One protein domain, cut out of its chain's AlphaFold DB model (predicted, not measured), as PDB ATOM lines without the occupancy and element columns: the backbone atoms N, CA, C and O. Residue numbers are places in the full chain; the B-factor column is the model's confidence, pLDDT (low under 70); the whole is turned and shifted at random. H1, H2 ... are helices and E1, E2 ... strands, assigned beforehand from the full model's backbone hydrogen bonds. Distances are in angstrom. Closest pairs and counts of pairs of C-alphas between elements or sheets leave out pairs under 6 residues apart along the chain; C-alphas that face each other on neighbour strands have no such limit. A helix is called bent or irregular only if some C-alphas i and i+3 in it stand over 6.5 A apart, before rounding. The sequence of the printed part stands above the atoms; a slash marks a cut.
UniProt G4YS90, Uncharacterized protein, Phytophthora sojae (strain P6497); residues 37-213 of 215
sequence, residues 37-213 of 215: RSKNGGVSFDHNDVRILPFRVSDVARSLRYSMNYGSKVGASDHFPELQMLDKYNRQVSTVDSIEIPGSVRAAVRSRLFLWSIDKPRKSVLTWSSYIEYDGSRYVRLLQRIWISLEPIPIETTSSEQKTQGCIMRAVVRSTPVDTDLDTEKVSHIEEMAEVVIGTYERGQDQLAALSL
ATOM      1  N   ARG A  37      40.361 -12.189 103.615       79.19
ATOM      2  CA  ARG A  37      38.912 -12.364 103.677       79.19
ATOM      3  C   ARG A  37      38.307 -11.220 104.483       79.19
ATOM      4  O   ARG A  37      38.729 -10.934 105.603       79.19
ATOM      5  N   SER A  38      37.330 -10.546 103.898       73.56
ATOM      6  CA  SER A  38      36.526  -9.527 104.554       73.56
ATOM      7  C   SER A  38      35.591 -10.165 105.577       73.56
ATOM      8  O   SER A  38      35.111 -11.283 105.396       73.56
ATOM      9  N   LYS A  39      35.253  -9.407 106.623       64.31
ATOM     10  CA  LYS A  39      34.244  -9.801 107.619       64.31
ATOM     11  C   LYS A  39      32.867 -10.074 107.000       64.31
ATOM     12  O   LYS A  39      32.078 -10.792 107.597       64.31
ATOM     13  N   ASN A  40      32.613  -9.544 105.803       64.94
ATOM     14  CA  ASN A  40      31.352  -9.704 105.076       64.94
ATOM     15  C   ASN A  40      31.403 -10.836 104.026       64.94
ATOM     16  O   ASN A  40      30.601 -10.829 103.101       64.94
ATOM     17  N   GLY A  41      32.375 -11.755 104.107       66.12
ATOM     18  CA  GLY A  41      32.483 -12.915 103.203       66.12
ATOM     19  C   GLY A  41      33.225 -12.663 101.882       66.12
ATOM     20  O   GLY A  41      33.503 -13.603 101.152       66.12
ATOM     21  N   GLY A  42      33.614 -11.422 101.571       76.44
ATOM     22  CA  GLY A  42      34.378 -11.114 100.352       76.44
ATOM     23  C   GLY A  42      35.851 -11.537 100.426       76.44
ATOM     24  O   GLY A  42      36.443 -11.525 101.502       76.44
ATOM     25  N   VAL A  43      36.469 -11.844  99.284       85.81
ATOM     26  CA  VAL A  43      37.911 -12.139  99.164       85.81
ATOM     27  C   VAL A  43      38.614 -10.995  98.430       85.81
ATOM     28  O   VAL A  43      38.043 -10.393  97.526       85.81
ATOM     29  N   SER A  44      39.849 -10.673  98.801       85.06
ATOM     30  CA  SER A  44      40.720  -9.775  98.036       85.06
ATOM     31  C   SER A  44      42.152 -10.280  98.021       85.06
ATOM     32  O   SER A  44      42.620 -10.858  98.994       85.06
ATOM     33  N   PHE A  45      42.860 -10.036  96.929       84.31
ATOM     34  CA  PHE A  45      44.255 -10.411  96.742       84.31
ATOM     35  C   PHE A  45      45.108  -9.154  96.834       84.31
ATOM     36  O   PHE A  45      44.899  -8.219  96.061       84.31
ATOM     37  N   ASP A  46      46.041  -9.130  97.783       82.44
ATOM     38  CA  ASP A  46      46.817  -7.936  98.106       82.44
ATOM     39  C   ASP A  46      48.312  -8.188  97.879       82.44
ATOM     40  O   ASP A  46      48.881  -9.166  98.365       82.44
ATOM     41  N   HIS A  47      48.973  -7.265  97.185       80.12
ATOM     42  CA  HIS A  47      50.416  -7.265  96.986       80.12
ATOM     43  C   HIS A  47      50.992  -5.895  97.339       80.12
ATOM     44  O   HIS A  47      50.503  -4.863  96.885       80.12
ATOM     45  N   ASN A  48      52.049  -5.886  98.149       78.56
ATOM     46  CA  ASN A  48      52.762  -4.674  98.529       78.56
ATOM     47  C   ASN A  48      54.201  -4.767  98.037       78.56
ATOM     48  O   ASN A  48      54.865  -5.777  98.260       78.56
ATOM     49  N   ASP A  49      54.686  -3.693  97.426       77.31
ATOM     50  CA  ASP A  49      56.050  -3.587  96.925       77.31
ATOM     51  C   ASP A  49      56.661  -2.249  97.352       77.31
ATOM     52  O   ASP A  49      56.014  -1.199  97.317       77.31
ATOM     53  N   VAL A  50      57.921  -2.279  97.780       82.19
ATOM     54  CA  VAL A  50      58.670  -1.092  98.197       82.19
ATOM     55  C   VAL A  50      60.031  -1.121  97.531       82.19
ATOM     56  O   VAL A  50      60.803  -2.059  97.708       82.19
ATOM     57  N   ARG A  51      60.351  -0.060  96.789       80.62
ATOM     58  CA  ARG A  51      61.600   0.051  96.035       80.62
ATOM     59  C   ARG A  51      62.292   1.370  96.293       80.62
ATOM     60  O   ARG A  51      61.659   2.421  96.334       80.62
ATOM     61  N   ILE A  52      63.611   1.305  96.396       83.75
ATOM     62  CA  ILE A  52      64.484   2.472  96.359       83.75
ATOM     63  C   ILE A  52      64.975   2.645  94.926       83.75
ATOM     64  O   ILE A  52      65.511   1.716  94.323       83.75
ATOM     65  N   LEU A  53      64.764   3.836  94.384       81.25
ATOM     66  CA  LEU A  53      65.006   4.166  92.993       81.25
ATOM     67  C   LEU A  53      66.028   5.310  92.919       81.25
ATOM     68  O   LEU A  53      65.845   6.335  93.584       81.25
ATOM     69  N   PRO A  54      67.083   5.193  92.092       84.00
ATOM     70  CA  PRO A  54      68.094   6.238  91.934       84.00
ATOM     71  C   PRO A  54      67.624   7.390  91.025       84.00
ATOM     72  O   PRO A  54      68.401   7.943  90.254       84.00
ATOM     73  N   PHE A  55      66.340   7.749  91.104       82.62
ATOM     74  CA  PHE A  55      65.681   8.715  90.227       82.62
ATOM     75  C   PHE A  55      64.864   9.709  91.039       82.62
ATOM     76  O   PHE A  55      64.337   9.381  92.103       82.62
ATOM     77  N   ARG A  56      64.712  10.929  90.520       84.19
ATOM     78  CA  ARG A  56      63.885  11.944  91.173       84.19
ATOM     79  C   ARG A  56      62.415  11.550  91.112       84.19
ATOM     80  O   ARG A  56      61.952  10.962  90.135       84.19
ATOM     81  N   VAL A  57      61.654  11.977  92.119       84.25
ATOM     82  CA  VAL A  57      60.195  11.774  92.185       84.25
ATOM     83  C   VAL A  57      59.500  12.234  90.901       84.25
ATOM     84  O   VAL A  57      58.648  11.516  90.389       84.25
ATOM     85  N   SER A  58      59.889  13.391  90.351       82.50
ATOM     86  CA  SER A  58      59.295  13.944  89.127       82.50
ATOM     87  C   SER A  58      59.462  13.041  87.912       82.50
ATOM     88  O   SER A  58      58.558  12.959  87.087       82.50
ATOM     89  N   ASP A  59      60.609  12.375  87.798       81.31
ATOM     90  CA  ASP A  59      60.941  11.566  86.629       81.31
ATOM     91  C   ASP A  59      60.210  10.226  86.710       81.31
ATOM     92  O   ASP A  59      59.548   9.830  85.757       81.31
ATOM     93  N   VAL A  60      60.175   9.610  87.896       79.06
ATOM     94  CA  VAL A  60      59.389   8.388  88.129       79.06
ATOM     95  C   VAL A  60      57.886   8.639  87.960       79.06
ATOM     96  O   VAL A  60      57.207   7.871  87.281       79.06
ATOM     97  N   ALA A  61      57.356   9.733  88.519       79.75
ATOM     98  CA  ALA A  61      55.945  10.096  88.372       79.75
ATOM     99  C   ALA A  61      55.572  10.344  86.903       79.75
ATOM    100  O   ALA A  61      54.519   9.901  86.440       79.75
ATOM    101  N   ARG A  62      56.458  11.017  86.154       77.06
ATOM    102  CA  ARG A  62      56.309  11.233  84.714       77.06
ATOM    103  C   ARG A  62      56.252   9.893  83.977       77.06
ATOM    104  O   ARG A  62      55.269   9.643  83.285       77.06
ATOM    105  N   SER A  63      57.234   9.016  84.166       74.44
ATOM    106  CA  SER A  63      57.293   7.723  83.474       74.44
ATOM    107  C   SER A  63      56.075   6.844  83.768       74.44
ATOM    108  O   SER A  63      55.478   6.303  82.841       74.44
ATOM    109  N   LEU A  64      55.619   6.784  85.024       75.19
ATOM    110  CA  LEU A  64      54.411   6.035  85.399       75.19
ATOM    111  C   LEU A  64      53.133   6.577  84.745       75.19
ATOM    112  O   LEU A  64      52.219   5.812  84.456       75.19
ATOM    113  N   ARG A  65      53.040   7.887  84.505       71.38
ATOM    114  CA  ARG A  65      51.903   8.471  83.778       71.38
ATOM    115  C   ARG A  65      51.960   8.179  82.291       71.38
ATOM    116  O   ARG A  65      50.915   8.039  81.662       71.38
ATOM    117  N   TYR A  66      53.151   8.183  81.702       67.75
ATOM    118  CA  TYR A  66      53.320   8.033  80.259       67.75
ATOM    119  C   TYR A  66      53.442   6.585  79.799       67.75
ATOM    120  O   TYR A  66      53.263   6.351  78.607       67.75
ATOM    121  N   SER A  67      53.645   5.623  80.703       64.56
ATOM    122  CA  SER A  67      53.683   4.197  80.362       64.56
ATOM    123  C   SER A  67      52.461   3.773  79.541       64.56
ATOM    124  O   SER A  67      52.615   3.106  78.531       64.56
ATOM    125  N   MET A  68      51.260   4.268  79.854       55.31
ATOM    126  CA  MET A  68      50.043   3.941  79.095       55.31
ATOM    127  C   MET A  68      49.914   4.628  77.727       55.31
ATOM    128  O   MET A  68      49.083   4.222  76.920       55.31
ATOM    129  N   ASN A  69      50.699   5.671  77.445       51.31
ATOM    130  CA  ASN A  69      50.619   6.383  76.166       51.31
ATOM    131  C   ASN A  69      51.360   5.660  75.043       51.31
ATOM    132  O   ASN A  69      51.166   6.007  73.884       51.31
ATOM    133  N   TYR A  70      52.230   4.701  75.358       46.66
ATOM    134  CA  TYR A  70      53.048   4.054  74.336       46.66
ATOM    135  C   TYR A  70      52.293   2.993  73.535       46.66
ATOM    136  O   TYR A  70      52.668   2.740  72.397       46.66
ATOM    137  N   GLY A  71      51.167   2.474  74.038       43.28
ATOM    138  CA  GLY A  71      50.339   1.509  73.308       43.28
ATOM    139  C   GLY A  71      49.750   2.082  72.017       43.28
ATOM    140  O   GLY A  71      49.393   1.323  71.127       43.28
ATOM    141  N   SER A  72      49.699   3.414  71.878       37.56
ATOM    142  CA  SER A  72      49.218   4.093  70.668       37.56
ATOM    143  C   SER A  72      50.305   4.375  69.625       37.56
ATOM    144  O   SER A  72      49.975   4.724  68.494       37.56
ATOM    145  N   LYS A  73      51.596   4.254  69.976       37.34
ATOM    146  CA  LYS A  73      52.725   4.614  69.093       37.34
ATOM    147  C   LYS A  73      53.440   3.425  68.451       37.34
ATOM    148  O   LYS A  73      54.163   3.638  67.485       37.34
ATOM    149  N   VAL A  74      53.234   2.196  68.933       41.97
ATOM    150  CA  VAL A  74      53.886   0.978  68.392       41.97
ATOM    151  C   VAL A  74      53.075   0.339  67.247       41.97
ATOM    152  O   VAL A  74      53.189  -0.847  66.974       41.97
ATOM    153  N   GLY A  75      52.277   1.138  66.536       33.94
ATOM    154  CA  GLY A  75      51.362   0.658  65.501       33.94
ATOM    155  C   GLY A  75      49.982   0.340  66.076       33.94
ATOM    156  O   GLY A  75      49.847  -0.172  67.184       33.94
ATOM    157  N   ALA A  76      48.944   0.723  65.340       40.66
ATOM    158  CA  ALA A  76      47.574   0.375  65.681       40.66
ATOM    159  C   ALA A  76      47.360  -1.144  65.565       40.66
ATOM    160  O   ALA A  76      47.881  -1.753  64.630       40.66
ATOM    161  N   SER A  77      46.455  -1.668  66.403       42.50
ATOM    162  CA  SER A  77      45.842  -3.016  66.339       42.50
ATOM    163  C   SER A  77      46.768  -4.101  66.910       42.50
ATOM    164  O   SER A  77      47.791  -4.408  66.327       42.50
ATOM    165  N   ASP A  78      46.598  -4.649  68.118       45.75
ATOM    166  CA  ASP A  78      45.392  -5.360  68.568       45.75
ATOM    167  C   ASP A  78      45.138  -5.292  70.093       45.75
ATOM    168  O   ASP A  78      44.109  -5.765  70.567       45.75
ATOM    169  N   HIS A  79      46.036  -4.691  70.887       46.38
ATOM    170  CA  HIS A  79      45.987  -4.811  72.357       46.38
ATOM    171  C   HIS A  79      45.281  -3.663  73.099       46.38
ATOM    172  O   HIS A  79      44.815  -3.855  74.225       46.38
ATOM    173  N   PHE A  80      45.187  -2.471  72.501       51.06
ATOM    174  CA  PHE A  80      44.663  -1.250  73.137       51.06
ATOM    175  C   PHE A  80      43.645  -0.547  72.224       51.06
ATOM    176  O   PHE A  80      43.964   0.487  71.638       51.06
ATOM    177  N   PRO A  81      42.435  -1.109  72.054       49.97
ATOM    178  CA  PRO A  81      41.463  -0.607  71.085       49.97
ATOM    179  C   PRO A  81      40.960   0.817  71.362       49.97
ATOM    180  O   PRO A  81      40.477   1.462  70.437       49.97
ATOM    181  N   GLU A  82      41.068   1.338  72.593       55.06
ATOM    182  CA  GLU A  82      40.509   2.656  72.911       55.06
ATOM    183  C   GLU A  82      41.280   3.385  74.025       55.06
ATOM    184  O   GLU A  82      41.301   2.951  75.178       55.06
ATOM    185  N   LEU A  83      41.905   4.518  73.688       56.38
ATOM    186  CA  LEU A  83      42.532   5.440  74.638       56.38
ATOM    187  C   LEU A  83      41.733   6.749  74.653       56.38
ATOM    188  O   LEU A  83      41.789   7.512  73.690       56.38
ATOM    189  N   GLN A  84      41.031   7.034  75.749       55.38
ATOM    190  CA  GLN A  84      40.322   8.299  75.942       55.38
ATOM    191  C   GLN A  84      41.019   9.136  77.022       55.38
ATOM    192  O   GLN A  84      41.193   8.709  78.168       55.38
ATOM    193  N   MET A  85      41.426  10.357  76.671       57.16
ATOM    194  CA  MET A  85      41.862  11.343  77.661       57.16
ATOM    195  C   MET A  85      40.634  12.090  78.179       57.16
ATOM    196  O   MET A  85      40.008  12.824  77.421       57.16
ATOM    197  N   LEU A  86      40.298  11.899  79.457       56.53
ATOM    198  CA  LEU A  86      39.156  12.570  80.086       56.53
ATOM    199  C   LEU A  86      39.546  13.979  80.551       56.53
ATOM    200  O   LEU A  86      38.793  14.922  80.336       56.53
ATOM    201  N   ASP A  87      40.744  14.138  81.130       60.16
ATOM    202  CA  ASP A  87      41.350  15.438  81.437       60.16
ATOM    203  C   ASP A  87      42.879  15.321  81.681       60.16
ATOM    204  O   ASP A  87      43.507  14.299  81.392       60.16
ATOM    205  N   LYS A  88      43.519  16.384  82.197       58.03
ATOM    206  CA  LYS A  88      44.968  16.425  82.493       58.03
ATOM    207  C   LYS A  88      45.413  15.387  83.542       58.03
ATOM    208  O   LYS A  88      46.585  15.003  83.555       58.03
ATOM    209  N   TYR A  89      44.511  14.971  84.424       57.19
ATOM    210  CA  TYR A  89      44.754  14.094  85.568       57.19
ATOM    211  C   TYR A  89      44.141  12.699  85.395       57.19
ATOM    212  O   TYR A  89      44.624  11.761  86.028       57.19
ATOM    213  N   ASN A  90      43.132  12.575  84.529       57.16
ATOM    214  CA  ASN A  90      42.307  11.399  84.311       57.16
ATOM    215  C   ASN A  90      42.534  10.816  82.918       57.16
ATOM    216  O   ASN A  90      42.332  11.480  81.896       57.16
ATOM    217  N   ARG A  91      42.911   9.538  82.872       64.50
ATOM    218  CA  ARG A  91      43.044   8.791  81.615       64.50
ATOM    219  C   ARG A  91      42.262   7.499  81.682       64.50
ATOM    220  O   ARG A  91      42.342   6.808  82.694       64.50
ATOM    221  N   GLN A  92      41.577   7.172  80.593       59.56
ATOM    222  CA  GLN A  92      40.895   5.904  80.414       59.56
ATOM    223  C   GLN A  92      41.532   5.118  79.269       59.56
ATOM    224  O   GLN A  92      41.732   5.646  78.176       59.56
ATOM    225  N   VAL A  93      41.849   3.850  79.522       62.31
ATOM    226  CA  VAL A  93      42.414   2.936  78.526       62.31
ATOM    227  C   VAL A  93      41.631   1.633  78.539       62.31
ATOM    228  O   VAL A  93      41.515   1.000  79.585       62.31
ATOM    229  N   SER A  94      41.124   1.207  77.388       57.88
ATOM    230  CA  SER A  94      40.545  -0.123  77.203       57.88
ATOM    231  C   SER A  94      41.553  -1.013  76.478       57.88
ATOM    232  O   SER A  94      42.076  -0.640  75.428       57.88
ATOM    233  N   THR A  95      41.826  -2.190  77.035       62.53
ATOM    234  CA  THR A  95      42.738  -3.199  76.478       62.53
ATOM    235  C   THR A  95      41.973  -4.492  76.252       62.53
ATOM    236  O   THR A  95      41.246  -4.914  77.154       62.53
ATOM    237  N   VAL A  96      42.161  -5.146  75.113       58.09
ATOM    238  CA  VAL A  96      41.635  -6.493  74.856       58.09
ATOM    239  C   VAL A  96      42.812  -7.360  74.445       58.09
ATOM    240  O   VAL A  96      43.596  -6.972  73.591       58.09
ATOM    241  N   ASP A  97      42.987  -8.489  75.114       60.50
ATOM    242  CA  ASP A  97      44.120  -9.384  74.900       60.50
ATOM    243  C   ASP A  97      43.731 -10.815  75.276       60.50
ATOM    244  O   ASP A  97      42.616 -11.047  75.732       60.50
ATOM    245  N   SER A  98      44.622 -11.780  75.097       57.81
ATOM    246  CA  SER A  98      44.396 -13.171  75.489       57.81
ATOM    247  C   SER A  98      45.479 -13.646  76.448       57.81
ATOM    248  O   SER A  98      46.656 -13.449  76.151       57.81
ATOM    249  N   ILE A  99      45.104 -14.310  77.543       62.44
ATOM    250  CA  ILE A  99      46.053 -14.968  78.450       62.44
ATOM    251  C   ILE A  99      45.815 -16.479  78.464       62.44
ATOM    252  O   ILE A  99      44.681 -16.944  78.345       62.44
ATOM    253  N   GLU A 100      46.889 -17.242  78.634       61.88
ATOM    254  CA  GLU A 100      46.836 -18.672  78.937       61.88
ATOM    255  C   GLU A 100      47.215 -18.850  80.405       61.88
ATOM    256  O   GLU A 100      48.357 -18.601  80.788       61.88
ATOM    257  N   ILE A 101      46.252 -19.241  81.243       64.00
ATOM    258  CA  ILE A 101      46.534 -19.600  82.637       64.00
ATOM    259  C   ILE A 101      46.947 -21.078  82.660       64.00
ATOM    260  O   ILE A 101      46.295 -21.881  81.980       64.00
ATOM    261  N   PRO A 102      47.990 -21.473  83.415       55.00
ATOM    262  CA  PRO A 102      48.404 -22.868  83.521       55.00
ATOM    263  C   PRO A 102      47.225 -23.800  83.843       55.00
ATOM    264  O   PRO A 102      46.542 -23.630  84.846       55.00
ATOM    265  N   GLY A 103      46.976 -24.792  82.980       57.84
ATOM    266  CA  GLY A 103      45.862 -25.736  83.142       57.84
ATOM    267  C   GLY A 103      44.504 -25.267  82.595       57.84
ATOM    268  O   GLY A 103      43.524 -25.992  82.743       57.84
ATOM    269  N   SER A 104      44.440 -24.108  81.933       60.75
ATOM    270  CA  SER A 104      43.237 -23.578  81.272       60.75
ATOM    271  C   SER A 104      43.418 -23.435  79.754       60.75
ATOM    272  O   SER A 104      44.533 -23.487  79.235       60.75
ATOM    273  N   VAL A 105      42.308 -23.245  79.034       66.69
ATOM    274  CA  VAL A 105      42.319 -22.862  77.613       66.69
ATOM    275  C   VAL A 105      42.633 -21.368  77.500       66.69
ATOM    276  O   VAL A 105      42.235 -20.582  78.359       66.69
ATOM    277  N   ARG A 106      43.318 -20.968  76.421       71.25
ATOM    278  CA  ARG A 106      43.545 -19.560  76.075       71.25
ATOM    279  C   ARG A 106      42.239 -18.769  76.143       71.25
ATOM    280  O   ARG A 106      41.285 -19.086  75.438       71.25
ATOM    281  N   ALA A 107      42.228 -17.733  76.971       71.06
ATOM    282  CA  ALA A 107      41.031 -16.989  77.329       71.06
ATOM    283  C   ALA A 107      41.211 -15.499  77.049       71.06
ATOM    284  O   ALA A 107      42.306 -14.946  77.200       71.06
ATOM    285  N   ALA A 108      40.130 -14.843  76.636       73.06
ATOM    286  CA  ALA A 108      40.149 -13.410  76.402       73.06
ATOM    287  C   ALA A 108      40.146 -12.658  77.740       73.06
ATOM    288  O   ALA A 108      39.363 -12.953  78.642       73.06
ATOM    289  N   VAL A 109      41.008 -11.651  77.842       68.56
ATOM    290  CA  VAL A 109      41.073 -10.699  78.946       68.56
ATOM    291  C   VAL A 109      40.761  -9.313  78.431       68.56
ATOM    292  O   VAL A 109      41.477  -8.755  77.594       68.56
ATOM    293  N   ARG A 110      39.703  -8.720  78.971       73.31
ATOM    294  CA  ARG A 110      39.338  -7.329  78.711       73.31
ATOM    295  C   ARG A 110      39.657  -6.514  79.945       73.31
ATOM    296  O   ARG A 110      39.288  -6.893  81.047       73.31
ATOM    297  N   SER A 111      40.337  -5.388  79.782       67.75
ATOM    298  CA  SER A 111      40.626  -4.486  80.892       67.75
ATOM    299  C   SER A 111      40.223  -3.064  80.552       67.75
ATOM    300  O   SER A 111      40.559  -2.567  79.483       67.75
ATOM    301  N   ARG A 112      39.537  -2.392  81.476       70.19
ATOM    302  CA  ARG A 112      39.288  -0.947  81.432       70.19
ATOM    303  C   ARG A 112      40.032  -0.305  82.579       70.19
ATOM    304  O   ARG A 112      39.704  -0.569  83.728       70.19
ATOM    305  N   LEU A 113      41.021   0.515  82.267       69.88
ATOM    306  CA  LEU A 113      41.921   1.159  83.209       69.88
ATOM    307  C   LEU A 113      41.587   2.642  83.322       69.88
ATOM    308  O   LEU A 113      41.396   3.321  82.319       69.88
ATOM    309  N   PHE A 114      41.577   3.137  84.549       68.56
ATOM    310  CA  PHE A 114      41.450   4.531  84.921       68.56
ATOM    311  C   PHE A 114      42.683   4.940  85.727       68.56
ATOM    312  O   PHE A 114      42.968   4.365  86.780       68.56
ATOM    313  N   LEU A 115      43.419   5.933  85.237       70.19
ATOM    314  CA  LEU A 115      44.520   6.562  85.961       70.19
ATOM    315  C   LEU A 115      44.045   7.873  86.560       70.19
ATOM    316  O   LEU A 115      43.557   8.732  85.834       70.19
ATOM    317  N   TRP A 116      44.363   8.059  87.834       75.19
ATOM    318  CA  TRP A 116      44.347   9.340  88.514       75.19
ATOM    319  C   TRP A 116      45.719   9.636  89.120       75.19
ATOM    320  O   TRP A 116      46.376   8.751  89.678       75.19
ATOM    321  N   SER A 117      46.190  10.879  89.028       72.94
ATOM    322  CA  SER A 117      47.482  11.254  89.603       72.94
ATOM    323  C   SER A 117      47.510  12.678  90.141       72.94
ATOM    324  O   SER A 117      47.156  13.625  89.444       72.94
ATOM    325  N   ILE A 118      48.047  12.830  91.354       75.19
ATOM    326  CA  ILE A 118      48.414  14.117  91.946       75.19
ATOM    327  C   ILE A 118      49.933  14.172  92.074       75.19
ATOM    328  O   ILE A 118      50.536  13.389  92.810       75.19
ATOM    329  N   ASP A 119      50.540  15.157  91.417       71.50
ATOM    330  CA  ASP A 119      51.954  15.461  91.614       71.50
ATOM    331  C   ASP A 119      52.132  16.570  92.633       71.50
ATOM    332  O   ASP A 119      51.614  17.675  92.460       71.50
ATOM    333  N   LYS A 120      52.939  16.301  93.661       73.69
ATOM    334  CA  LYS A 120      53.530  17.353  94.485       73.69
ATOM    335  C   LYS A 120      55.045  17.156  94.551       73.69
ATOM    336  O   LYS A 120      55.497  16.016  94.630       73.69
ATOM    337  N   PRO A 121      55.840  18.239  94.624       64.31
ATOM    338  CA  PRO A 121      57.306  18.162  94.613       64.31
ATOM    339  C   PRO A 121      57.924  17.241  95.676       64.31
ATOM    340  O   PRO A 121      59.003  16.696  95.476       64.31
ATOM    341  N   ARG A 122      57.251  17.077  96.821       71.38
ATOM    342  CA  ARG A 122      57.718  16.246  97.943       71.38
ATOM    343  C   ARG A 122      57.025  14.890  98.038       71.38
ATOM    344  O   ARG A 122      57.492  14.038  98.784       71.38
ATOM    345  N   LYS A 123      55.901  14.710  97.344       81.25
ATOM    346  CA  LYS A 123      55.112  13.480  97.379       81.25
ATOM    347  C   LYS A 123      54.201  13.416  96.162       81.25
ATOM    348  O   LYS A 123      53.255  14.198  96.071       81.25
ATOM    349  N   SER A 124      54.455  12.474  95.266       82.75
ATOM    350  CA  SER A 124      53.519  12.165  94.182       82.75
ATOM    351  C   SER A 124      52.711  10.935  94.559       82.75
ATOM    352  O   SER A 124      53.258   9.956  95.070       82.75
ATOM    353  N   VAL A 125      51.404  10.997  94.319       83.38
ATOM    354  CA  VAL A 125      50.491   9.869  94.508       83.38
ATOM    355  C   VAL A 125      49.833   9.563  93.174       83.38
ATOM    356  O   VAL A 125      49.306  10.449  92.499       83.38
ATOM    357  N   LEU A 126      49.881   8.295  92.792       80.44
ATOM    358  CA  LEU A 126      49.192   7.772  91.626       80.44
ATOM    359  C   LEU A 126      48.207   6.711  92.096       80.44
ATOM    360  O   LEU A 126      48.501   5.919  92.990       80.44
ATOM    361  N   THR A 127      47.018   6.719  91.517       80.75
ATOM    362  CA  THR A 127      45.998   5.707  91.760       80.75
ATOM    363  C   THR A 127      45.527   5.180  90.427       80.75
ATOM    364  O   THR A 127      45.094   5.945  89.569       80.75
ATOM    365  N   TRP A 128      45.660   3.876  90.233       79.31
ATOM    366  CA  TRP A 128      45.148   3.185  89.063       79.31
ATOM    367  C   TRP A 128      43.972   2.339  89.523       79.31
ATOM    368  O   TRP A 128      44.025   1.713  90.579       79.31
ATOM    369  N   SER A 129      42.890   2.346  88.764       79.50
ATOM    370  CA  SER A 129      41.751   1.460  88.976       79.50
ATOM    371  C   SER A 129      41.444   0.777  87.660       79.50
ATOM    372  O   SER A 129      41.273   1.464  86.663       79.50
ATOM    373  N   SER A 130      41.375  -0.547  87.635       76.50
ATOM    374  CA  SER A 130      40.969  -1.288  86.450       76.50
ATOM    375  C   SER A 130      39.911  -2.328  86.744       76.50
ATOM    376  O   SER A 130      39.968  -3.011  87.759       76.50
ATOM    377  N   TYR A 131      38.974  -2.473  85.815       80.62
ATOM    378  CA  TYR A 131      38.129  -3.656  85.727       80.62
ATOM    379  C   TYR A 131      38.771  -4.624  84.756       80.62
ATOM    380  O   TYR A 131      38.982  -4.246  83.608       80.62
ATOM    381  N   ILE A 132      39.089  -5.825  85.221       79.25
ATOM    382  CA  ILE A 132      39.679  -6.899  84.430       79.25
ATOM    383  C   ILE A 132      38.640  -8.009  84.342       79.25
ATOM    384  O   ILE A 132      38.206  -8.529  85.362       79.25
ATOM    385  N   GLU A 133      38.226  -8.344  83.133       84.25
ATOM    386  CA  GLU A 133      37.301  -9.426  82.826       84.25
ATOM    387  C   GLU A 133      38.094 -10.543  82.169       84.25
ATOM    388  O   GLU A 133      38.750 -10.314  81.154       84.25
ATOM    389  N   TYR A 134      38.037 -11.726  82.755       82.62
ATOM    390  CA  TYR A 134      38.589 -12.959  82.227       82.62
ATOM    391  C   TYR A 134      37.428 -13.858  81.803       82.62
ATOM    392  O   TYR A 134      36.558 -14.174  82.618       82.62
ATOM    393  N   ASP A 135      37.418 -14.233  80.528       83.19
ATOM    394  CA  ASP A 135      36.394 -15.072  79.907       83.19
ATOM    395  C   ASP A 135      37.042 -16.373  79.409       83.19
ATOM    396  O   ASP A 135      37.485 -16.475  78.261       83.19
ATOM    397  N   GLY A 136      37.224 -17.316  80.340       78.12
ATOM    398  CA  GLY A 136      37.875 -18.609  80.111       78.12
ATOM    399  C   GLY A 136      36.961 -19.787  80.441       78.12
ATOM    400  O   GLY A 136      35.797 -19.807  80.064       78.12
ATOM    401  N   SER A 137      37.475 -20.784  81.167       76.12
ATOM    402  CA  SER A 137      36.653 -21.902  81.674       76.12
ATOM    403  C   SER A 137      35.514 -21.439  82.583       76.12
ATOM    404  O   SER A 137      34.480 -22.102  82.676       76.12
ATOM    405  N   ARG A 138      35.727 -20.319  83.274       80.62
ATOM    406  CA  ARG A 138      34.780 -19.642  84.153       80.62
ATOM    407  C   ARG A 138      34.949 -18.143  84.005       80.62
ATOM    408  O   ARG A 138      36.064 -17.667  83.764       80.62
ATOM    409  N   TYR A 139      33.858 -17.411  84.186       84.31
ATOM    410  CA  TYR A 139      33.896 -15.963  84.135       84.31
ATOM    411  C   TYR A 139      34.415 -15.376  85.454       84.31
ATOM    412  O   TYR A 139      33.946 -15.708  86.552       84.31
ATOM    413  N   VAL A 140      35.389 -14.467  85.350       85.19
ATOM    414  CA  VAL A 140      35.932 -13.729  86.497       85.19
ATOM    415  C   VAL A 140      36.084 -12.254  86.147       85.19
ATOM    416  O   VAL A 140      36.873 -11.884  85.281       85.19
ATOM    417  N   ARG A 141      35.386 -11.385  86.876       88.12
ATOM    418  CA  ARG A 141      35.577  -9.935  86.844       88.12
ATOM    419  C   ARG A 141      36.223  -9.460  88.139       88.12
ATOM    420  O   ARG A 141      35.655  -9.568  89.227       88.12
ATOM    421  N   LEU A 142      37.397  -8.858  88.004       86.69
ATOM    422  CA  LEU A 142      38.185  -8.287  89.086       86.69
ATOM    423  C   LEU A 142      38.174  -6.759  89.001       86.69
ATOM    424  O   LEU A 142      38.362  -6.180  87.935       86.69
ATOM    425  N   LEU A 143      38.030  -6.099  90.146       86.56
ATOM    426  CA  LEU A 143      38.413  -4.705  90.326       86.56
ATOM    427  C   LEU A 143      39.814  -4.670  90.923       86.56
ATOM    428  O   LEU A 143      40.009  -4.980  92.100       86.56
ATOM    429  N   GLN A 144      40.777  -4.265  90.109       82.69
ATOM    430  CA  GLN A 144      42.144  -4.025  90.533       82.69
ATOM    431  C   GLN A 144      42.331  -2.547  90.875       82.69
ATOM    432  O   GLN A 144      41.971  -1.660  90.104       82.69
ATOM    433  N   ARG A 145      42.918  -2.265  92.033       82.69
ATOM    434  CA  ARG A 145      43.325  -0.925  92.455       82.69
ATOM    435  C   ARG A 145      44.803  -0.934  92.786       82.69
ATOM    436  O   ARG A 145      45.261  -1.788  93.538       82.69
ATOM    437  N   ILE A 146      45.536   0.020  92.230       81.19
ATOM    438  CA  ILE A 146      46.958   0.208  92.486       81.19
ATOM    439  C   ILE A 146      47.146   1.597  93.073       81.19
ATOM    440  O   ILE A 146      46.762   2.589  92.458       81.19
ATOM    441  N   TRP A 147      47.765   1.680  94.241       84.25
ATOM    442  CA  TRP A 147      48.170   2.937  94.855       84.25
ATOM    443  C   TRP A 147      49.684   3.011  94.868       84.25
ATOM    444  O   TRP A 147      50.338   2.143  95.438       84.25
ATOM    445  N   ILE A 148      50.235   4.058  94.264       84.56
ATOM    446  CA  ILE A 148      51.673   4.309  94.242       84.56
ATOM    447  C   ILE A 148      51.940   5.618  94.970       84.56
ATOM    448  O   ILE A 148      51.390   6.659  94.612       84.56
ATOM    449  N   SER A 149      52.812   5.577  95.972       89.19
ATOM    450  CA  SER A 149      53.361   6.769  96.614       89.19
ATOM    451  C   SER A 149      54.850   6.881  96.319       89.19
ATOM    452  O   SER A 149      55.589   5.912  96.505       89.19
ATOM    453  N   LEU A 150      55.275   8.065  95.895       87.75
ATOM    454  CA  LEU A 150      56.664   8.406  95.628       87.75
ATOM    455  C   LEU A 150      57.108   9.477  96.615       87.75
ATOM    456  O   LEU A 150      56.477  10.532  96.697       87.75
ATOM    457  N   GLU A 151      58.196   9.229  97.331       91.00
ATOM    458  CA  GLU A 151      58.781  10.182  98.278       91.00
ATOM    459  C   GLU A 151      60.279  10.323  98.004       91.00
ATOM    460  O   GLU A 151      60.929   9.342  97.647       91.00
ATOM    461  N   PRO A 152      60.858  11.524  98.123       90.56
ATOM    462  CA  PRO A 152      62.273  11.707  97.871       90.56
ATOM    463  C   PRO A 152      63.119  11.103  98.991       90.56
ATOM    464  O   PRO A 152      62.781  11.226 100.167       90.56
ATOM    465  N   ILE A 153      64.270  10.546  98.626       89.00
ATOM    466  CA  ILE A 153      65.303  10.125  99.573       89.00
ATOM    467  C   ILE A 153      66.654  10.724  99.166       89.00
ATOM    468  O   ILE A 153      66.940  10.847  97.969       89.00
ATOM    469  N   PRO A 154      67.499  11.127 100.127       85.12
ATOM    470  CA  PRO A 154      68.880  11.454  99.818       85.12
ATOM    471  C   PRO A 154      69.607  10.166  99.410       85.12
ATOM    472  O   PRO A 154      69.529   9.166 100.118       85.12
ATOM    473  N   ILE A 155      70.303  10.185  98.274       76.12
ATOM    474  CA  ILE A 155      71.252   9.129  97.917       76.12
ATOM    475  C   ILE A 155      72.644   9.738  98.025       76.12
ATOM    476  O   ILE A 155      72.970  10.701  97.328       76.12
ATOM    477  N   GLU A 156      73.448   9.197  98.936       69.56
ATOM    478  CA  GLU A 156      74.852   9.566  99.061       69.56
ATOM    479  C   GLU A 156      75.629   8.917  97.919       69.56
ATOM    480  O   GLU A 156      75.719   7.695  97.807       69.56
ATOM    481  N   THR A 157      76.158   9.746  97.027       60.38
ATOM    482  CA  THR A 157      77.121   9.317  96.018       60.38
ATOM    483  C   THR A 157      78.524   9.520  96.575       60.38
ATOM    484  O   THR A 157      78.804  10.542  97.193       60.38
ATOM    485  N   THR A 158      79.420   8.563  96.332       58.75
ATOM    486  CA  THR A 158      80.821   8.583  96.793       58.75
ATOM    487  C   THR A 158      81.656   9.737  96.219       58.75
ATOM    488  O   THR A 158      82.777   9.955  96.670       58.75
ATOM    489  N   SER A 159      81.126  10.500  95.257       58.12
ATOM    490  CA  SER A 159      81.731  11.722  94.725       58.12
ATOM    491  C   SER A 159      81.143  12.976  95.388       58.12
ATOM    492  O   SER A 159      79.932  13.200  95.429       58.12
ATOM    493  N   SER A 160      82.036  13.812  95.906       55.84
ATOM    494  CA  SER A 160      81.808  14.879  96.885       55.84
ATOM    495  C   SER A 160      81.107  16.154  96.387       55.84
ATOM    496  O   SER A 160      81.199  17.169  97.068       55.84
ATOM    497  N   GLU A 161      80.387  16.159  95.257       56.72
ATOM    498  CA  GLU A 161      79.875  17.434  94.705       56.72
ATOM    499  C   GLU A 161      78.402  17.487  94.274       56.72
ATOM    500  O   GLU A 161      77.898  18.584  94.039       56.72
ATOM    501  N   GLN A 162      77.635  16.388  94.241       54.44
ATOM    502  CA  GLN A 162      76.190  16.473  93.950       54.44
ATOM    503  C   GLN A 162      75.373  15.464  94.762       54.44
ATOM    504  O   GLN A 162      75.327  14.284  94.428       54.44
ATOM    505  N   LYS A 163      74.647  15.935  95.792       58.22
ATOM    506  CA  LYS A 163      73.577  15.148  96.434       58.22
ATOM    507  C   LYS A 163      72.516  14.823  95.382       58.22
ATOM    508  O   LYS A 163      71.687  15.667  95.038       58.22
ATOM    509  N   THR A 164      72.547  13.602  94.860       63.28
ATOM    510  CA  THR A 164      71.515  13.123  93.944       63.28
ATOM    511  C   THR A 164      70.303  12.704  94.772       63.28
ATOM    512  O   THR A 164      70.403  11.924  95.716       63.28
ATOM    513  N   GLN A 165      69.142  13.273  94.459       78.44
ATOM    514  CA  GLN A 165      67.890  12.937  95.125       78.44
ATOM    515  C   GLN A 165      67.272  11.730  94.419       78.44
ATOM    516  O   GLN A 165      66.828  11.847  93.276       78.44
ATOM    517  N   GLY A 166      67.267  10.583  95.095       85.19
ATOM    518  CA  GLY A 166      66.502   9.416  94.676       85.19
ATOM    519  C   GLY A 166      65.058   9.489  95.151       85.19
ATOM    520  O   GLY A 166      64.621  10.489  95.735       85.19
ATOM    521  N   CYS A 167      64.319   8.403  94.963       85.88
ATOM    522  CA  CYS A 167      62.991   8.263  95.531       85.88
ATOM    523  C   CYS A 167      62.746   6.861  96.084       85.88
ATOM    524  O   CYS A 167      63.279   5.864  95.603       85.88
ATOM    525  N   ILE A 168      61.922   6.799  97.120       88.81
ATOM    526  CA  ILE A 168      61.279   5.575  97.560       88.81
ATOM    527  C   ILE A 168      59.907   5.497  96.895       88.81
ATOM    528  O   ILE A 168      59.094   6.421  96.982       88.81
ATOM    529  N   MET A 169      59.664   4.388  96.213       85.75
ATOM    530  CA  MET A 169      58.379   4.027  95.645       85.75
ATOM    531  C   MET A 169      57.738   2.972  96.531       85.75
ATOM    532  O   MET A 169      58.360   1.963  96.846       85.75
ATOM    533  N   ARG A 170      56.484   3.197  96.912       86.62
ATOM    534  CA  ARG A 170      55.648   2.194  97.575       86.62
ATOM    535  C   ARG A 170      54.433   1.956  96.711       86.62
ATOM    536  O   ARG A 170      53.748   2.924  96.385       86.62
ATOM    537  N   ALA A 171      54.199   0.709  96.345       80.75
ATOM    538  CA  ALA A 171      53.059   0.278  95.564       80.75
ATOM    539  C   ALA A 171      52.220  -0.698  96.392       80.75
ATOM    540  O   ALA A 171      52.748  -1.615  97.016       80.75
ATOM    541  N   VAL A 172      50.911  -0.485  96.387       83.44
ATOM    542  CA  VAL A 172      49.915  -1.403  96.941       83.44
ATOM    543  C   VAL A 172      48.997  -1.784  95.799       83.44
ATOM    544  O   VAL A 172      48.426  -0.902  95.165       83.44
ATOM    545  N   VAL A 173      48.856  -3.074  95.538       81.56
ATOM    546  CA  VAL A 173      47.955  -3.634  94.534       81.56
ATOM    547  C   VAL A 173      46.908  -4.454  95.258       81.56
ATOM    548  O   VAL A 173      47.251  -5.307  96.070       81.56
ATOM    549  N   ARG A 174      45.639  -4.191  94.966       83.50
ATOM    550  CA  ARG A 174      44.505  -4.957  95.468       83.50
ATOM    551  C   ARG A 174      43.636  -5.395  94.312       83.50
ATOM    552  O   ARG A 174      43.115  -4.536  93.608       83.50
ATOM    553  N   SER A 175      43.396  -6.691  94.194       83.62
ATOM    554  CA  SER A 175      42.443  -7.267  93.249       83.62
ATOM    555  C   SER A 175      41.267  -7.848  94.020       83.62
ATOM    556  O   SER A 175      41.435  -8.705  94.881       83.62
ATOM    557  N   THR A 176      40.067  -7.332  93.767       88.00
ATOM    558  CA  THR A 176      38.830  -7.769  94.430       88.00
ATOM    559  C   THR A 176      37.895  -8.369  93.384       88.00
ATOM    560  O   THR A 176      37.587  -7.666  92.420       88.00
ATOM    561  N   PRO A 177      37.428  -9.618  93.532       87.19
ATOM    562  CA  PRO A 177      36.350 -10.151  92.712       87.19
ATOM    563  C   PRO A 177      35.101  -9.287  92.881       87.19
ATOM    564  O   PRO A 177      34.685  -8.993  94.001       87.19
ATOM    565  N   VAL A 178      34.541  -8.834  91.764       85.94
ATOM    566  CA  VAL A 178      33.312  -8.026  91.734       85.94
ATOM    567  C   VAL A 178      32.143  -8.860  91.244       85.94
ATOM    568  O   VAL A 178      31.030  -8.693  91.730       85.94
ATOM    569  N   ASP A 179      32.404  -9.733  90.277       82.19
ATOM    570  CA  ASP A 179      31.406 -10.577  89.640       82.19
ATOM    571  C   ASP A 179      32.118 -11.828  89.118       82.19
ATOM    572  O   ASP A 179      33.095 -11.719  88.378       82.19
ATOM    573  N   THR A 180      31.732 -13.009  89.588       80.75
ATOM    574  CA  THR A 180      32.419 -14.253  89.234       80.75
ATOM    575  C   THR A 180      31.517 -15.463  89.425       80.75
ATOM    576  O   THR A 180      30.744 -15.523  90.379       80.75
ATOM    577  N   ASP A 181      31.695 -16.467  88.565       82.12
ATOM    578  CA  ASP A 181      31.057 -17.785  88.699       82.12
ATOM    579  C   ASP A 181      31.651 -18.615  89.861       82.12
ATOM    580  O   ASP A 181      31.244 -19.751  90.126       82.12
ATOM    581  N   LEU A 182      32.664 -18.070  90.543       79.25
ATOM    582  CA  LEU A 182      33.456 -18.742  91.560       79.25
ATOM    583  C   LEU A 182      32.926 -18.467  92.968       79.25
ATOM    584  O   LEU A 182      32.979 -17.359  93.492       79.25
ATOM    585  N   ASP A 183      32.469 -19.537  93.615       81.06
ATOM    586  CA  ASP A 183      32.142 -19.545  95.042       81.06
ATOM    587  C   ASP A 183      33.353 -19.170  95.923       81.06
ATOM    588  O   ASP A 183      34.290 -19.952  96.090       81.06
ATOM    589  N   THR A 184      33.306 -17.978  96.522       79.94
ATOM    590  CA  THR A 184      34.338 -17.436  97.428       79.94
ATOM    591  C   THR A 184      34.414 -18.162  98.779       79.94
ATOM    592  O   THR A 184      35.345 -17.920  99.558       79.94
ATOM    593  N   GLU A 185      33.494 -19.093  99.055       81.06
ATOM    594  CA  GLU A 185      33.540 -19.982 100.216       81.06
ATOM    595  C   GLU A 185      34.368 -21.252  99.982       81.06
ATOM    596  O   GLU A 185      34.826 -21.882 100.938       81.06
ATOM    597  N   LYS A 186      34.636 -21.610  98.721       83.56
ATOM    598  CA  LYS A 186      35.412 -22.803  98.367       83.56
ATOM    599  C   LYS A 186      36.872 -22.454  98.109       83.56
ATOM    600  O   LYS A 186      37.196 -21.715  97.187       83.56
ATOM    601  N   VAL A 187      37.774 -23.072  98.869       81.50
ATOM    602  CA  VAL A 187      39.227 -22.846  98.739       81.50
ATOM    603  C   VAL A 187      39.733 -23.122  97.319       81.50
ATOM    604  O   VAL A 187      40.483 -22.313  96.789       81.50
ATOM    605  N   SER A 188      39.263 -24.184  96.660       81.56
ATOM    606  CA  SER A 188      39.662 -24.507  95.280       81.56
ATOM    607  C   SER A 188      39.288 -23.420  94.268       81.56
ATOM    608  O   SER A 188      40.008 -23.187  93.304       81.56
ATOM    609  N   HIS A 189      38.172 -22.726  94.488       83.44
ATOM    610  CA  HIS A 189      37.748 -21.611  93.646       83.44
ATOM    611  C   HIS A 189      38.571 -20.347  93.921       83.44
ATOM    612  O   HIS A 189      38.850 -19.579  93.003       83.44
ATOM    613  N   ILE A 190      38.995 -20.136  95.172       79.81
ATOM    614  CA  ILE A 190      39.930 -19.059  95.525       79.81
ATOM    615  C   ILE A 190      41.290 -19.292  94.864       79.81
ATOM    616  O   ILE A 190      41.884 -18.339  94.366       79.81
ATOM    617  N   GLU A 191      41.770 -20.535  94.831       80.94
ATOM    618  CA  GLU A 191      43.009 -20.905  94.137       80.94
ATOM    619  C   GLU A 191      42.907 -20.644  92.627       80.94
ATOM    620  O   GLU A 191      43.799 -20.021  92.059       80.94
ATOM    621  N   GLU A 192      41.788 -21.002  91.989       78.94
ATOM    622  CA  GLU A 192      41.536 -20.689  90.573       78.94
ATOM    623  C   GLU A 192      41.523 -19.168  90.313       78.94
ATOM    624  O   GLU A 192      42.162 -18.685  89.376       78.94
ATOM    625  N   MET A 193      40.874 -18.380  91.183       82.75
ATOM    626  CA  MET A 193      40.931 -16.911  91.111       82.75
ATOM    627  C   MET A 193      42.349 -16.367  91.303       82.75
ATOM    628  O   MET A 193      42.714 -15.384  90.658       82.75
ATOM    629  N   ALA A 194      43.143 -16.974  92.185       80.81
ATOM    630  CA  ALA A 194      44.512 -16.550  92.446       80.81
ATOM    631  C   ALA A 194      45.382 -16.683  91.191       80.81
ATOM    632  O   ALA A 194      46.154 -15.774  90.895       80.81
ATOM    633  N   GLU A 195      45.212 -17.754  90.417       80.50
ATOM    634  CA  GLU A 195      45.918 -17.948  89.147       80.50
ATOM    635  C   GLU A 195      45.524 -16.891  88.099       80.50
ATOM    636  O   GLU A 195      46.390 -16.347  87.412       80.50
ATOM    637  N   VAL A 196      44.242 -16.502  88.029       77.81
ATOM    638  CA  VAL A 196      43.794 -15.375  87.182       77.81
ATOM    639  C   VAL A 196      44.441 -14.064  87.631       77.81
ATOM    640  O   VAL A 196      44.915 -13.281  86.804       77.81
ATOM    641  N   VAL A 197      44.498 -13.810  88.941       77.19
ATOM    642  CA  VAL A 197      45.154 -12.619  89.503       77.19
ATOM    643  C   VAL A 197      46.644 -12.605  89.169       77.19
ATOM    644  O   VAL A 197      47.152 -11.570  88.745       77.19
ATOM    645  N   ILE A 198      47.338 -13.737  89.307       75.56
ATOM    646  CA  ILE A 198      48.758 -13.865  88.961       75.56
ATOM    647  C   ILE A 198      48.958 -13.597  87.470       75.56
ATOM    648  O   ILE A 198      49.712 -12.692  87.120       75.56
ATOM    649  N   GLY A 199      48.236 -14.301  86.594       70.31
ATOM    650  CA  GLY A 199      48.395 -14.162  85.144       70.31
ATOM    651  C   GLY A 199      48.071 -12.754  84.635       70.31
ATOM    652  O   GLY A 199      48.758 -12.218  83.766       70.31
ATOM    653  N   THR A 200      47.062 -12.094  85.210       68.31
ATOM    654  CA  THR A 200      46.724 -10.705  84.854       68.31
ATOM    655  C   THR A 200      47.732  -9.692  85.403       68.31
ATOM    656  O   THR A 200      48.017  -8.695  84.731       68.31
ATOM    657  N   TYR A 201      48.317  -9.953  86.575       67.56
ATOM    658  CA  TYR A 201      49.386  -9.139  87.147       67.56
ATOM    659  C   TYR A 201      50.685  -9.260  86.339       67.56
ATOM    660  O   TYR A 201      51.247  -8.238  85.948       67.56
ATOM    661  N   GLU A 202      51.118 -10.481  86.016       64.94
ATOM    662  CA  GLU A 202      52.294 -10.763  85.177       64.94
ATOM    663  C   GLU A 202      52.140 -10.179  83.762       64.94
ATOM    664  O   GLU A 202      53.060  -9.547  83.244       64.94
ATOM    665  N   ARG A 203      50.939 -10.242  83.169       62.06
ATOM    666  CA  ARG A 203      50.642  -9.513  81.925       62.06
ATOM    667  C   ARG A 203      50.797  -8.004  82.091       62.06
ATOM    668  O   ARG A 203      51.393  -7.348  81.240       62.06
ATOM    669  N   GLY A 204      50.216  -7.419  83.141       59.72
ATOM    670  CA  GLY A 204      50.313  -5.977  83.392       59.72
ATOM    671  C   GLY A 204      51.769  -5.529  83.533       59.72
ATOM    672  O   GLY A 204      52.163  -4.484  83.017       59.72
ATOM    673  N   GLN A 205      52.579  -6.373  84.165       56.97
ATOM    674  CA  GLN A 205      54.023  -6.247  84.240       56.97
ATOM    675  C   GLN A 205      54.685  -6.258  82.847       56.97
ATOM    676  O   GLN A 205      55.396  -5.310  82.502       56.97
ATOM    677  N   ASP A 206      54.405  -7.254  82.010       50.72
ATOM    678  CA  ASP A 206      54.978  -7.355  80.662       50.72
ATOM    679  C   ASP A 206      54.542  -6.220  79.731       50.72
ATOM    680  O   ASP A 206      55.358  -5.692  78.975       50.72
ATOM    681  N   GLN A 207      53.293  -5.763  79.827       48.09
ATOM    682  CA  GLN A 207      52.809  -4.620  79.055       48.09
ATOM    683  C   GLN A 207      53.513  -3.332  79.469       48.09
ATOM    684  O   GLN A 207      54.007  -2.602  78.615       48.09
ATOM    685  N   LEU A 208      53.644  -3.067  80.769       45.53
ATOM    686  CA  LEU A 208      54.404  -1.915  81.259       45.53
ATOM    687  C   LEU A 208      55.895  -2.002  80.873       45.53
ATOM    688  O   LEU A 208      56.512  -0.976  80.580       45.53
ATOM    689  N   ALA A 209      56.465  -3.209  80.797       39.41
ATOM    690  CA  ALA A 209      57.834  -3.440  80.336       39.41
ATOM    691  C   ALA A 209      58.002  -3.261  78.812       39.41
ATOM    692  O   ALA A 209      59.006  -2.695  78.374       39.41
ATOM    693  N   ALA A 210      57.038  -3.688  77.996       32.38
ATOM    694  CA  ALA A 210      57.039  -3.507  76.543       32.38
ATOM    695  C   ALA A 210      56.800  -2.041  76.147       32.38
ATOM    696  O   ALA A 210      57.463  -1.514  75.257       32.38
ATOM    697  N   LEU A 211      55.934  -1.339  76.879       33.44
ATOM    698  CA  LEU A 211      55.711   0.102  76.727       33.44
ATOM    699  C   LEU A 211      56.967   0.910  77.062       33.44
ATOM    700  O   LEU A 211      57.190   1.975  76.499       33.44
ATOM    701  N   SER A 212      57.822   0.364  77.927       31.06
ATOM    702  CA  SER A 212      59.132   0.926  78.215       31.06
ATOM    703  C   SER A 212      60.224   0.538  77.230       31.06
ATOM    704  O   SER A 212      61.342   0.959  77.430       31.06
ATOM    705  N   LEU A 213      59.968  -0.290  76.214       28.34
ATOM    706  CA  LEU A 213      60.961  -0.660  75.194       28.34
ATOM    707  C   LEU A 213      60.881   0.163  73.916       28.34
ATOM    708  O   LEU A 213      61.814   0.129  73.122       28.34
TER     709      LEU A 213
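Overview. This is residues 37 to 213 of the 215 residues of an uncharacterized protein of Phytophthora sojae (strain P6497) (UniProt G4YS90). A broad, twisted sheet of seven antiparallel strands curls round two helices, H1 and H2, which cover one of its faces while the other face is bare. The helices come together at their later residues in a corner, and the long hairpin E6 and E7 reaches out to one end of the longest axis at Ser 160. The printed part has 177 residues, with two named helices and seven named strands in the order E1 H1 E2 E3 E4 E5 E6 E7 H2; across the sheet the order is E1, E7, E6, E5, E4, E3, E2. The class is mixed, helices and strands, and the whole is compact, with a radius of gyration of the C-alphas of 18.3 A and spans of 60 by 42 by 30 A.

Along the chain. E1, residues 43 to 53, begins with C-alpha 43 at (37.911, -12.139, 99.164) and is 32.2 A long. H1, residues 57 to 72, is 25.3 A long, with a kink of 34 degrees near residue 65; it is irregular, only just: C-alphas 65 and 68 are 6.8 A apart. E2 is residues 82 to 85. E3, residues 90 to 99, bends by 53 degrees at residue 96. E4, residues 107 to 118, and E5, residues 124 to 135, are each 35.2 A long. E6, residues 139 to 155, is 47.1 A long and bends by 57 degrees at residue 152. E7, residues 164 to 180, is 48.0 A long. H2, residues 187 to 211, is 35.8 A long and ends with C-alpha 211 at (55.711, 0.102, 76.727).

Arrangement. E2 to E7 form a meander, each strand the antiparallel neighbour of the one before; E1, an edge strand, is the antiparallel neighbour of E7, with N 45 and O 175 at 2.8 A. Within hydrogen-bond range are also N 145 and O 174 of E6 and E7, 2.8 A, N 128 and O 146 of E5 and E6, 2.8 A, N 114 and O 129 of E4 and E5, 2.7 A, N 95 and O 111 of E3 and E4, 2.8 A, and N 84 and O 92 of E2 and E3, 2.9 A. H1 and H2 are on the same face of the sheet, in two layers, helices on one face of a sheet. The closest C-alphas of H1 and E7 are those of Val 57 and Cys 167, 5.6 A; of H2 and E3, those of Ile 99 and Gly 199, 7.1 A. H1, with residues 67 to 71 alone, touches H2, with residues 208 to 211 alone; their closest C-alphas, of Tyr 70 and Leu 211, are 5.3 A apart, and their lines are about perpendicular at 86 degrees. In H2 every O i to N i+4 pair is within hydrogen-bond range; in H1, 7 of 12 are.

Size, cuts and confidence. The two C-alphas farthest apart are those of Ser 160 and Asp 181, 60.9 A. The printed part has no cut and no long link. The mean pLDDT of the printed part is 70.6; residues under 70 include 66 to 105, 156 to 164 and 200 to 213.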